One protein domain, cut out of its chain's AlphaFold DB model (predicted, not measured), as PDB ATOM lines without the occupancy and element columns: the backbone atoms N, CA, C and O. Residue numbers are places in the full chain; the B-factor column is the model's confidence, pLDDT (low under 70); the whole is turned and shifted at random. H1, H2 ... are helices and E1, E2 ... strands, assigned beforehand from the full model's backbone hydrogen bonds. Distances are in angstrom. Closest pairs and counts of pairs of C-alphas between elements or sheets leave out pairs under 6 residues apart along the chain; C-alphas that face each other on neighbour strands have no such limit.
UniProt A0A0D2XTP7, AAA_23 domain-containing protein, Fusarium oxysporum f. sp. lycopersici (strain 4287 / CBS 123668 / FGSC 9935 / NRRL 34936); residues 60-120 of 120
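What this domain is: This is residues 60 to 120 of the 120 residues of the protein "AAA_23 domain-containing protein" of Fusarium oxysporum f. sp. lycopersici (strain 4287 / CBS 123668 / FGSC 9935 / NRRL 34936) (UniProt A0A0D2XTP7). Look first for how little regular structure there is: one helix, H1, lies in the middle of long loops, and a single strand, E1, lies off to one side of it. Residues 67 to 80, of which 67 to 69 belong to E1, stick out from the body, while residues 102 to 106 fold back beside H1 before the tail runs away to Val 120. The printed part has 61 residues, with one named strand and then one named helix; the class is mixed, with only 18 residues in named elements. It is only just loose, close to compact, with a radius of gyration of the C-alphas of 13.0 A and spans of 34 by 28 by 24 A.

Where its parts are: Find C-alpha 89 at (143.760, 121.845, 162.776); from there H1, residues 89 to 101, runs 19.0 A to C-alpha 101 at (159.315, 128.453, 154.138). E1, residues 65 to 69, begins at C-alpha 65, (155.932, 117.597, 171.557).

How they stand to each other: H1 and E1 are apart. E1 pairs with no named strand. In H1, 8 of 9 O i to N i+4 pairs are within hydrogen-bond range.

The domain as a whole: The C-alphas of Gly 77 and Val 120 are the two farthest apart, 37.6 A. The link from E1 to H1 is long, 19 residues. The printed part has no cut, and residues 118 to 120 have pLDDT under 70.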
ATOM      1  N   LEU A  60     152.539 127.440 168.849       93.00
ATOM      2  CA  LEU A  60     151.158 127.891 169.021       93.00
ATOM      3  C   LEU A  60     150.457 127.111 170.153       93.00
ATOM      4  O   LEU A  60     150.926 127.070 171.287       93.00
ATOM      5  N   SER A  61     149.339 126.443 169.857       90.38
ATOM      6  CA  SER A  61     148.563 125.687 170.845       90.38
ATOM      7  C   SER A  61     149.240 124.398 171.342       90.38
ATOM      8  O   SER A  61     148.678 123.727 172.206       90.38
ATOM      9  N   VAL A  62     150.400 124.007 170.800       89.75
ATOM     10  CA  VAL A  62     151.136 122.809 171.230       89.75
ATOM     11  C   VAL A  62     152.031 123.148 172.419       89.75
ATOM     12  O   VAL A  62     153.019 123.856 172.264       89.75
ATOM     13  N   GLN A  63     151.710 122.602 173.594       80.00
ATOM     14  CA  GLN A  63     152.481 122.817 174.831       80.00
ATOM     15  C   GLN A  63     153.595 121.777 175.057       80.00
ATOM     16  O   GLN A  63     154.554 122.045 175.769       80.00
ATOM     17  N   ASN A  64     153.492 120.595 174.445       83.88
ATOM     18  CA  ASN A  64     154.487 119.522 174.547       83.88
ATOM     19  C   ASN A  64     155.134 119.277 173.175       83.88
ATOM     20  O   ASN A  64     155.318 120.208 172.393       83.88
ATOM     21  N   THR A  65     155.481 118.027 172.878       93.12
ATOM     22  CA  THR A  65     155.932 117.597 171.557       93.12
ATOM     23  C   THR A  65     154.869 116.710 170.932       93.12
ATOM     24  O   THR A  65     154.453 115.723 171.539       93.12
ATOM     25  N   ILE A  66     154.456 117.048 169.715       93.94
ATOM     26  CA  ILE A  66     153.658 116.182 168.848       93.94
ATOM     27  C   ILE A  66     154.562 115.732 167.708       93.94
ATOM     28  O   ILE A  66     155.233 116.552 167.084       93.94
ATOM     29  N   THR A  67     154.555 114.436 167.424       95.75
ATOM     30  CA  THR A  67     155.269 113.854 166.288       95.75
ATOM     31  C   THR A  67     154.268 113.116 165.420       95.75
ATOM     32  O   THR A  67     153.488 112.322 165.939       95.75
ATOM     33  N   ILE A  68     154.305 113.378 164.116       94.81
ATOM     34  CA  ILE A  68     153.526 112.661 163.106       94.81
ATOM     35  C   ILE A  68     154.510 112.014 162.135       94.81
ATOM     36  O   ILE A  68     155.249 112.724 161.449       94.81
ATOM     37  N   ASP A  69     154.521 110.686 162.054       93.88
ATOM     38  CA  ASP A  69     155.167 109.949 160.967       93.88
ATOM     39  C   ASP A  69     154.143 109.706 159.852       93.88
ATOM     40  O   ASP A  69     153.248 108.869 159.958       93.88
ATOM     41  N   PHE A  70     154.299 110.416 158.734       90.31
ATOM     42  CA  PHE A  70     153.370 110.359 157.598       90.31
ATOM     43  C   PHE A  70     153.303 108.978 156.933       90.31
ATOM     44  O   PHE A  70     152.404 108.727 156.131       90.31
ATOM     45  N   ARG A  71     154.254 108.081 157.222       86.44
ATOM     46  CA  ARG A  71     154.269 106.719 156.673       86.44
ATOM     47  C   ARG A  71     153.450 105.746 157.510       86.44
ATOM     48  O   ARG A  71     153.013 104.735 156.962       86.44
ATOM     49  N   TYR A  72     153.301 106.016 158.806       87.94
ATOM     50  CA  TYR A  72     152.681 105.091 159.757       87.94
ATOM     51  C   TYR A  72     151.384 105.635 160.352       87.94
ATOM     52  O   TYR A  72     150.438 104.869 160.523       87.94
ATOM     53  N   ASP A  73     151.318 106.940 160.608       89.06
ATOM     54  CA  ASP A  73     150.172 107.569 161.268       89.06
ATOM     55  C   ASP A  73     149.068 107.938 160.273       89.06
ATOM     56  O   ASP A  73     147.900 108.046 160.647       89.06
ATOM     57  N   LEU A  74     149.421 108.108 158.993       85.75
ATOM     58  CA  LEU A  74     148.506 108.524 157.933       85.75
ATOM     59  C   LEU A  74     148.438 107.494 156.805       85.75
ATOM     60  O   LEU A  74     149.432 106.882 156.408       85.75
ATOM     61  N   ALA A  75     147.241 107.326 156.243       78.75
ATOM     62  CA  ALA A  75     147.064 106.532 155.037       78.75
ATOM     63  C   ALA A  75     147.709 107.244 153.837       78.75
ATOM     64  O   ALA A  75     147.633 108.466 153.695       78.75
ATOM     65  N   ARG A  76     148.329 106.475 152.933       76.38
ATOM     66  CA  ARG A  76     148.910 107.040 151.706       76.38
ATOM     67  C   ARG A  76     147.802 107.636 150.835       76.38
ATOM     68  O   ARG A  76     146.810 106.970 150.556       76.38
ATOM     69  N   GLY A  77     148.027 108.847 150.333       81.38
ATOM     70  CA  GLY A  77     147.086 109.540 149.455       81.38
ATOM     71  C   GLY A  77     146.354 110.658 150.186       81.38
ATOM     72  O   GLY A  77     146.986 111.617 150.619       81.38
ATOM     73  N   LEU A  78     145.026 110.558 150.272       83.31
ATOM     74  CA  LEU A  78     144.176 111.591 150.859       83.31
ATOM     75  C   LEU A  78     143.971 111.339 152.356       83.31
ATOM     76  O   LEU A  78     143.539 110.262 152.752       83.31
ATOM     77  N   THR A  79     144.251 112.354 153.169       86.19
ATOM     78  CA  THR A  79     144.009 112.353 154.615       86.19
ATOM     79  C   THR A  79     143.091 113.517 154.966       86.19
ATOM     80  O   THR A  79     143.333 114.644 154.536       86.19
ATOM     81  N   PHE A  80     142.065 113.254 155.775       88.06
ATOM     82  CA  PHE A  80     141.179 114.279 156.321       88.06
ATOM     83  C   PHE A  80     141.614 114.654 157.738       88.06
ATOM     84  O   PHE A  80     141.831 113.783 158.578       88.06
ATOM     85  N   LEU A  81     141.710 115.955 158.011       90.62
ATOM     86  CA  LEU A  81     141.988 116.493 159.340       90.62
ATOM     87  C   LEU A  81     140.699 117.077 159.926       90.62
ATOM     88  O   LEU A  81     140.255 118.148 159.511       90.62
ATOM     89  N   VAL A  82     140.104 116.375 160.890       90.19
ATOM     90  CA  VAL A  82     138.782 116.682 161.462       90.19
ATOM     91  C   VAL A  82     138.900 116.983 162.959       90.19
ATOM     92  O   VAL A  82     139.809 116.504 163.632       90.19
ATOM     93  N   GLY A  83     138.006 117.821 163.483       91.31
ATOM     94  CA  GLY A  83     137.951 118.198 164.897       91.31
ATOM     95  C   GLY A  83     137.202 119.511 165.113       91.31
ATOM     96  O   GLY A  83     136.884 120.216 164.152       91.31
ATOM     97  N   GLU A  84     136.956 119.875 166.368       95.81
ATOM     98  CA  GLU A  84     136.244 121.105 166.741       95.81
ATOM     99  C   GLU A  84     136.991 122.389 166.336       95.81
ATOM    100  O   GLU A  84     138.200 122.406 166.078       95.81
ATOM    101  N   ASN A  85     136.275 123.510 166.254       93.75
ATOM    102  CA  ASN A  85     136.913 124.807 166.036       93.75
ATOM    103  C   ASN A  85     137.838 125.148 167.209       93.75
ATOM    104  O   ASN A  85     137.478 124.975 168.364       93.75
ATOM    105  N   GLY A  86     139.050 125.612 166.901       91.00
ATOM    106  CA  GLY A  86     140.084 125.850 167.912       91.00
ATOM    107  C   GLY A  86     140.903 124.615 168.309       91.00
ATOM    108  O   GLY A  86     141.903 124.778 168.996       91.00
ATOM    109  N   SER A  87     140.593 123.410 167.808       92.31
ATOM    110  CA  SER A  87     141.321 122.175 168.164       92.31
ATOM    111  C   SER A  87     142.753 122.060 167.606       92.31
ATOM    112  O   SER A  87     143.393 121.026 167.762       92.31
ATOM    113  N   GLY A  88     143.257 123.084 166.907       92.25
ATOM    114  CA  GLY A  88     144.618 123.094 166.357       92.25
ATOM    115  C   GLY A  88     144.768 122.584 164.916       92.25
ATOM    116  O   GLY A  88     145.888 122.500 164.426       92.25
ATOM    117  N   LYS A  89     143.679 122.314 164.181       94.31
ATOM    118  CA  LYS A  89     143.760 121.845 162.776       94.31
ATOM    119  C   LYS A  89     144.598 122.762 161.877       94.31
ATOM    120  O   LYS A  89     145.526 122.318 161.214       94.31
ATOM    121  N   SER A  90     144.299 124.062 161.881       94.69
ATOM    122  CA  SER A  90     145.060 125.039 161.095       94.69
ATOM    123  C   SER A  90     146.485 125.224 161.615       94.69
ATOM    124  O   SER A  90     147.354 125.535 160.818       94.69
ATOM    125  N   MET A  91     146.731 125.004 162.913       94.44
ATOM    126  CA  MET A  91     148.080 125.052 163.491       94.44
ATOM    127  C   MET A  91     148.969 123.949 162.906       94.44
ATOM    128  O   MET A  91     150.136 124.205 162.632       94.44
ATOM    129  N   LEU A  92     148.420 122.762 162.629       94.88
ATOM    130  CA  LEU A  92     149.188 121.691 161.994       94.88
ATOM    131  C   LEU A  92     149.679 122.093 160.593       94.88
ATOM    132  O   LEU A  92     150.844 121.893 160.255       94.88
ATOM    133  N   ILE A  93     148.795 122.698 159.798       94.44
ATOM    134  CA  ILE A  93     149.129 123.206 158.460       94.44
ATOM    135  C   ILE A  93     150.110 124.384 158.552       94.44
ATOM    136  O   ILE A  93     151.050 124.466 157.763       94.44
ATOM    137  N   GLU A  94     149.931 125.255 159.545       95.50
ATOM    138  CA  GLU A  94     150.837 126.365 159.851       95.50
ATOM    139  C   GLU A  94     152.260 125.866 160.123       95.50
ATOM    140  O   GLU A  94     153.208 126.365 159.526       95.50
ATOM    141  N   ALA A  95     152.413 124.828 160.953       95.44
ATOM    142  CA  ALA A  95     153.712 124.239 161.263       95.44
ATOM    143  C   ALA A  95     154.408 123.692 160.007       95.44
ATOM    144  O   ALA A  95     155.599 123.924 159.810       95.44
ATOM    145  N   MET A  96     153.667 123.023 159.112       94.56
ATOM    146  CA  MET A  96     154.224 122.525 157.846       94.56
ATOM    147  C   MET A  96     154.755 123.662 156.963       94.56
ATOM    148  O   MET A  96     155.853 123.554 156.414       94.56
ATOM    149  N   VAL A  97     153.996 124.756 156.834       94.75
ATOM    150  CA  VAL A  97     154.413 125.926 156.044       94.75
ATOM    151  C   VAL A  97     155.600 126.628 156.695       94.75
ATOM    152  O   VAL A  97     156.572 126.942 156.006       94.75
ATOM    153  N   TRP A  98     155.567 126.807 158.013       95.50
ATOM    154  CA  TRP A  98     156.646 127.446 158.754       95.50
ATOM    155  C   TRP A  98     157.960 126.667 158.626       95.50
ATOM    156  O   TRP A  98     158.983 127.255 158.284       95.50
ATOM    157  N   CYS A  99     157.935 125.337 158.770       93.56
ATOM    158  CA  CYS A  99     159.120 124.500 158.561       93.56
ATOM    159  C   CYS A  99     159.676 124.601 157.133       93.56
ATOM    160  O   CYS A  99     160.890 124.551 156.940       93.56
ATOM    161  N   GLN A 100     158.804 124.708 156.127       92.06
ATOM    162  CA  GLN A 100     159.219 124.664 154.727       92.06
ATOM    163  C   GLN A 100     159.696 126.020 154.195       92.06
ATOM    164  O   GLN A 100     160.549 126.054 153.303       92.06
ATOM    165  N   PHE A 101     159.142 127.118 154.713       93.19
ATOM    166  CA  PHE A 101     159.315 128.453 154.138       93.19
ATOM    167  C   PHE A 101     159.729 129.532 155.146       93.19
ATOM    168  O   PHE A 101     160.025 130.647 154.725       93.19
ATOM    169  N   GLY A 102     159.741 129.238 156.448       94.00
ATOM    170  CA  GLY A 102     160.087 130.206 157.493       94.00
ATOM    171  C   GLY A 102     159.094 131.364 157.620       94.00
ATOM    172  O   GLY A 102     159.486 132.457 158.016       94.00
ATOM    173  N   GLN A 103     157.830 131.157 157.240       94.06
ATOM    174  CA  GLN A 103     156.782 132.181 157.281       94.06
ATOM    175  C   GLN A 103     155.447 131.599 157.741       94.06
ATOM    176  O   GLN A 103     155.228 130.389 157.660       94.06
ATOM    177  N   CYS A 104     154.549 132.483 158.165       93.25
ATOM    178  CA  CYS A 104     153.185 132.139 158.538       93.25
ATOM    179  C   CYS A 104     152.206 132.350 157.371       93.25
ATOM    180  O   CYS A 104     152.341 133.290 156.588       93.25
ATOM    181  N   ILE A 105     151.192 131.491 157.270       92.62
ATOM    182  CA  ILE A 105     150.039 131.630 156.369       92.62
ATOM    183  C   ILE A 105     149.143 132.771 156.855       92.62
ATOM    184  O   ILE A 105     148.571 133.520 156.060       92.62
ATOM    185  N   ARG A 106     148.980 132.881 158.177       89.50
ATOM    186  CA  ARG A 106     148.130 133.898 158.798       89.50
ATOM    187  C   ARG A 106     148.746 135.282 158.638       89.50
ATOM    188  O   ARG A 106     149.881 135.529 159.030       89.50
ATOM    189  N   SER A 107     147.950 136.214 158.122       88.38
ATOM    190  CA  SER A 107     148.323 137.625 158.064       88.38
ATOM    191  C   SER A 107     148.454 138.217 159.468       88.38
ATOM    192  O   SER A 107     147.587 137.987 160.310       88.38
ATOM    193  N   GLY A 108     149.477 139.047 159.681       85.88
ATOM    194  CA  GLY A 108     149.675 139.763 160.945       85.88
ATOM    195  C   GLY A 108     150.303 138.927 162.062       85.88
ATOM    196  O   GLY A 108     150.266 139.355 163.208       85.88
ATOM    197  N   MET A 109     150.859 137.761 161.731       88.81
ATOM    198  CA  MET A 109     151.665 136.930 162.621       88.81
ATOM    199  C   MET A 109     153.066 136.822 162.023       88.81
ATOM    200  O   MET A 109     153.207 136.439 160.857       88.81
ATOM    201  N   ALA A 110     154.082 137.214 162.784       90.31
ATOM    202  CA  ALA A 110     155.465 137.069 162.372       90.31
ATOM    203  C   ALA A 110     155.959 135.638 162.646       90.31
ATOM    204  O   ALA A 110     155.383 134.891 163.438       90.31
ATOM    205  N   ALA A 111     157.021 135.228 161.950       91.81
ATOM    206  CA  ALA A 111     157.548 133.867 162.043       91.81
ATOM    207  C   ALA A 111     158.134 133.538 163.428       91.81
ATOM    208  O   ALA A 111     158.311 132.368 163.746       91.81
ATOM    209  N   ASP A 112     158.456 134.544 164.227       91.06
ATOM    210  CA  ASP A 112     158.938 134.449 165.601       91.06
ATOM    211  C   ASP A 112     157.804 134.387 166.638       91.06
ATOM    212  O   ASP A 112     158.004 133.805 167.699       91.06
ATOM    213  N   ASP A 113     156.592 134.850 166.312       90.19
ATOM    214  CA  ASP A 113     155.438 134.861 167.231       90.19
ATOM    215  C   ASP A 113     154.853 133.462 167.520       90.19
ATOM    216  O   ASP A 113     153.989 133.292 168.383       90.19
ATOM    217  N   VAL A 114     155.245 132.452 166.743       91.50
ATOM    218  CA  VAL A 114     154.626 131.114 166.766       91.50
ATOM    219  C   VAL A 114     155.241 130.162 167.783       91.50
ATOM    220  O   VAL A 114     154.630 129.138 168.085       91.50
ATOM    221  N   VAL A 115     156.436 130.462 168.292       90.19
ATOM    222  CA  VAL A 115     157.113 129.648 169.309       90.19
ATOM    223  C   VAL A 115     156.792 130.247 170.670       90.19
ATOM    224  O   VAL A 115     157.029 131.430 170.884       90.19
ATOM    225  N   ASN A 116     156.247 129.459 171.598       87.69
ATOM    226  CA  ASN A 116     155.891 130.030 172.897       87.69
ATOM    227  C   ASN A 116     157.152 130.285 173.739       87.69
ATOM    228  O   ASN A 116     158.054 129.453 173.794       87.69
ATOM    229  N   ASP A 117     157.177 131.378 174.496       81.69
ATOM    230  CA  ASP A 117     158.330 131.754 175.332       81.69
ATOM    231  C   ASP A 117     158.570 130.835 176.549       81.69
ATOM    232  O   ASP A 117     159.532 131.008 177.301       81.69
ATOM    233  N   ILE A 118     157.683 129.869 176.800       69.81
ATOM    234  CA  ILE A 118     157.654 129.129 178.063       69.81
ATOM    235  C   ILE A 118     158.638 127.950 178.039       69.81
ATOM    236  O   ILE A 118     158.428 126.958 177.345       69.81
ATOM    237  N   ILE A 119     159.669 128.033 178.883       57.44
ATOM    238  CA  ILE A 119     160.458 126.890 179.360       57.44
ATOM    239  C   ILE A 119     159.810 126.449 180.681       57.44
ATOM    240  O   ILE A 119     160.052 127.082 181.710       57.44
ATOM    241  N   VAL A 120     158.935 125.437 180.659       50.66
ATOM    242  CA  VAL A 120     158.519 124.734 181.895       50.66
ATOM    243  C   VAL A 120     159.472 123.581 182.152       50.66
ATOM    244  O   VAL A 120     159.718 122.813 181.194       50.66
TER     245      VAL A 120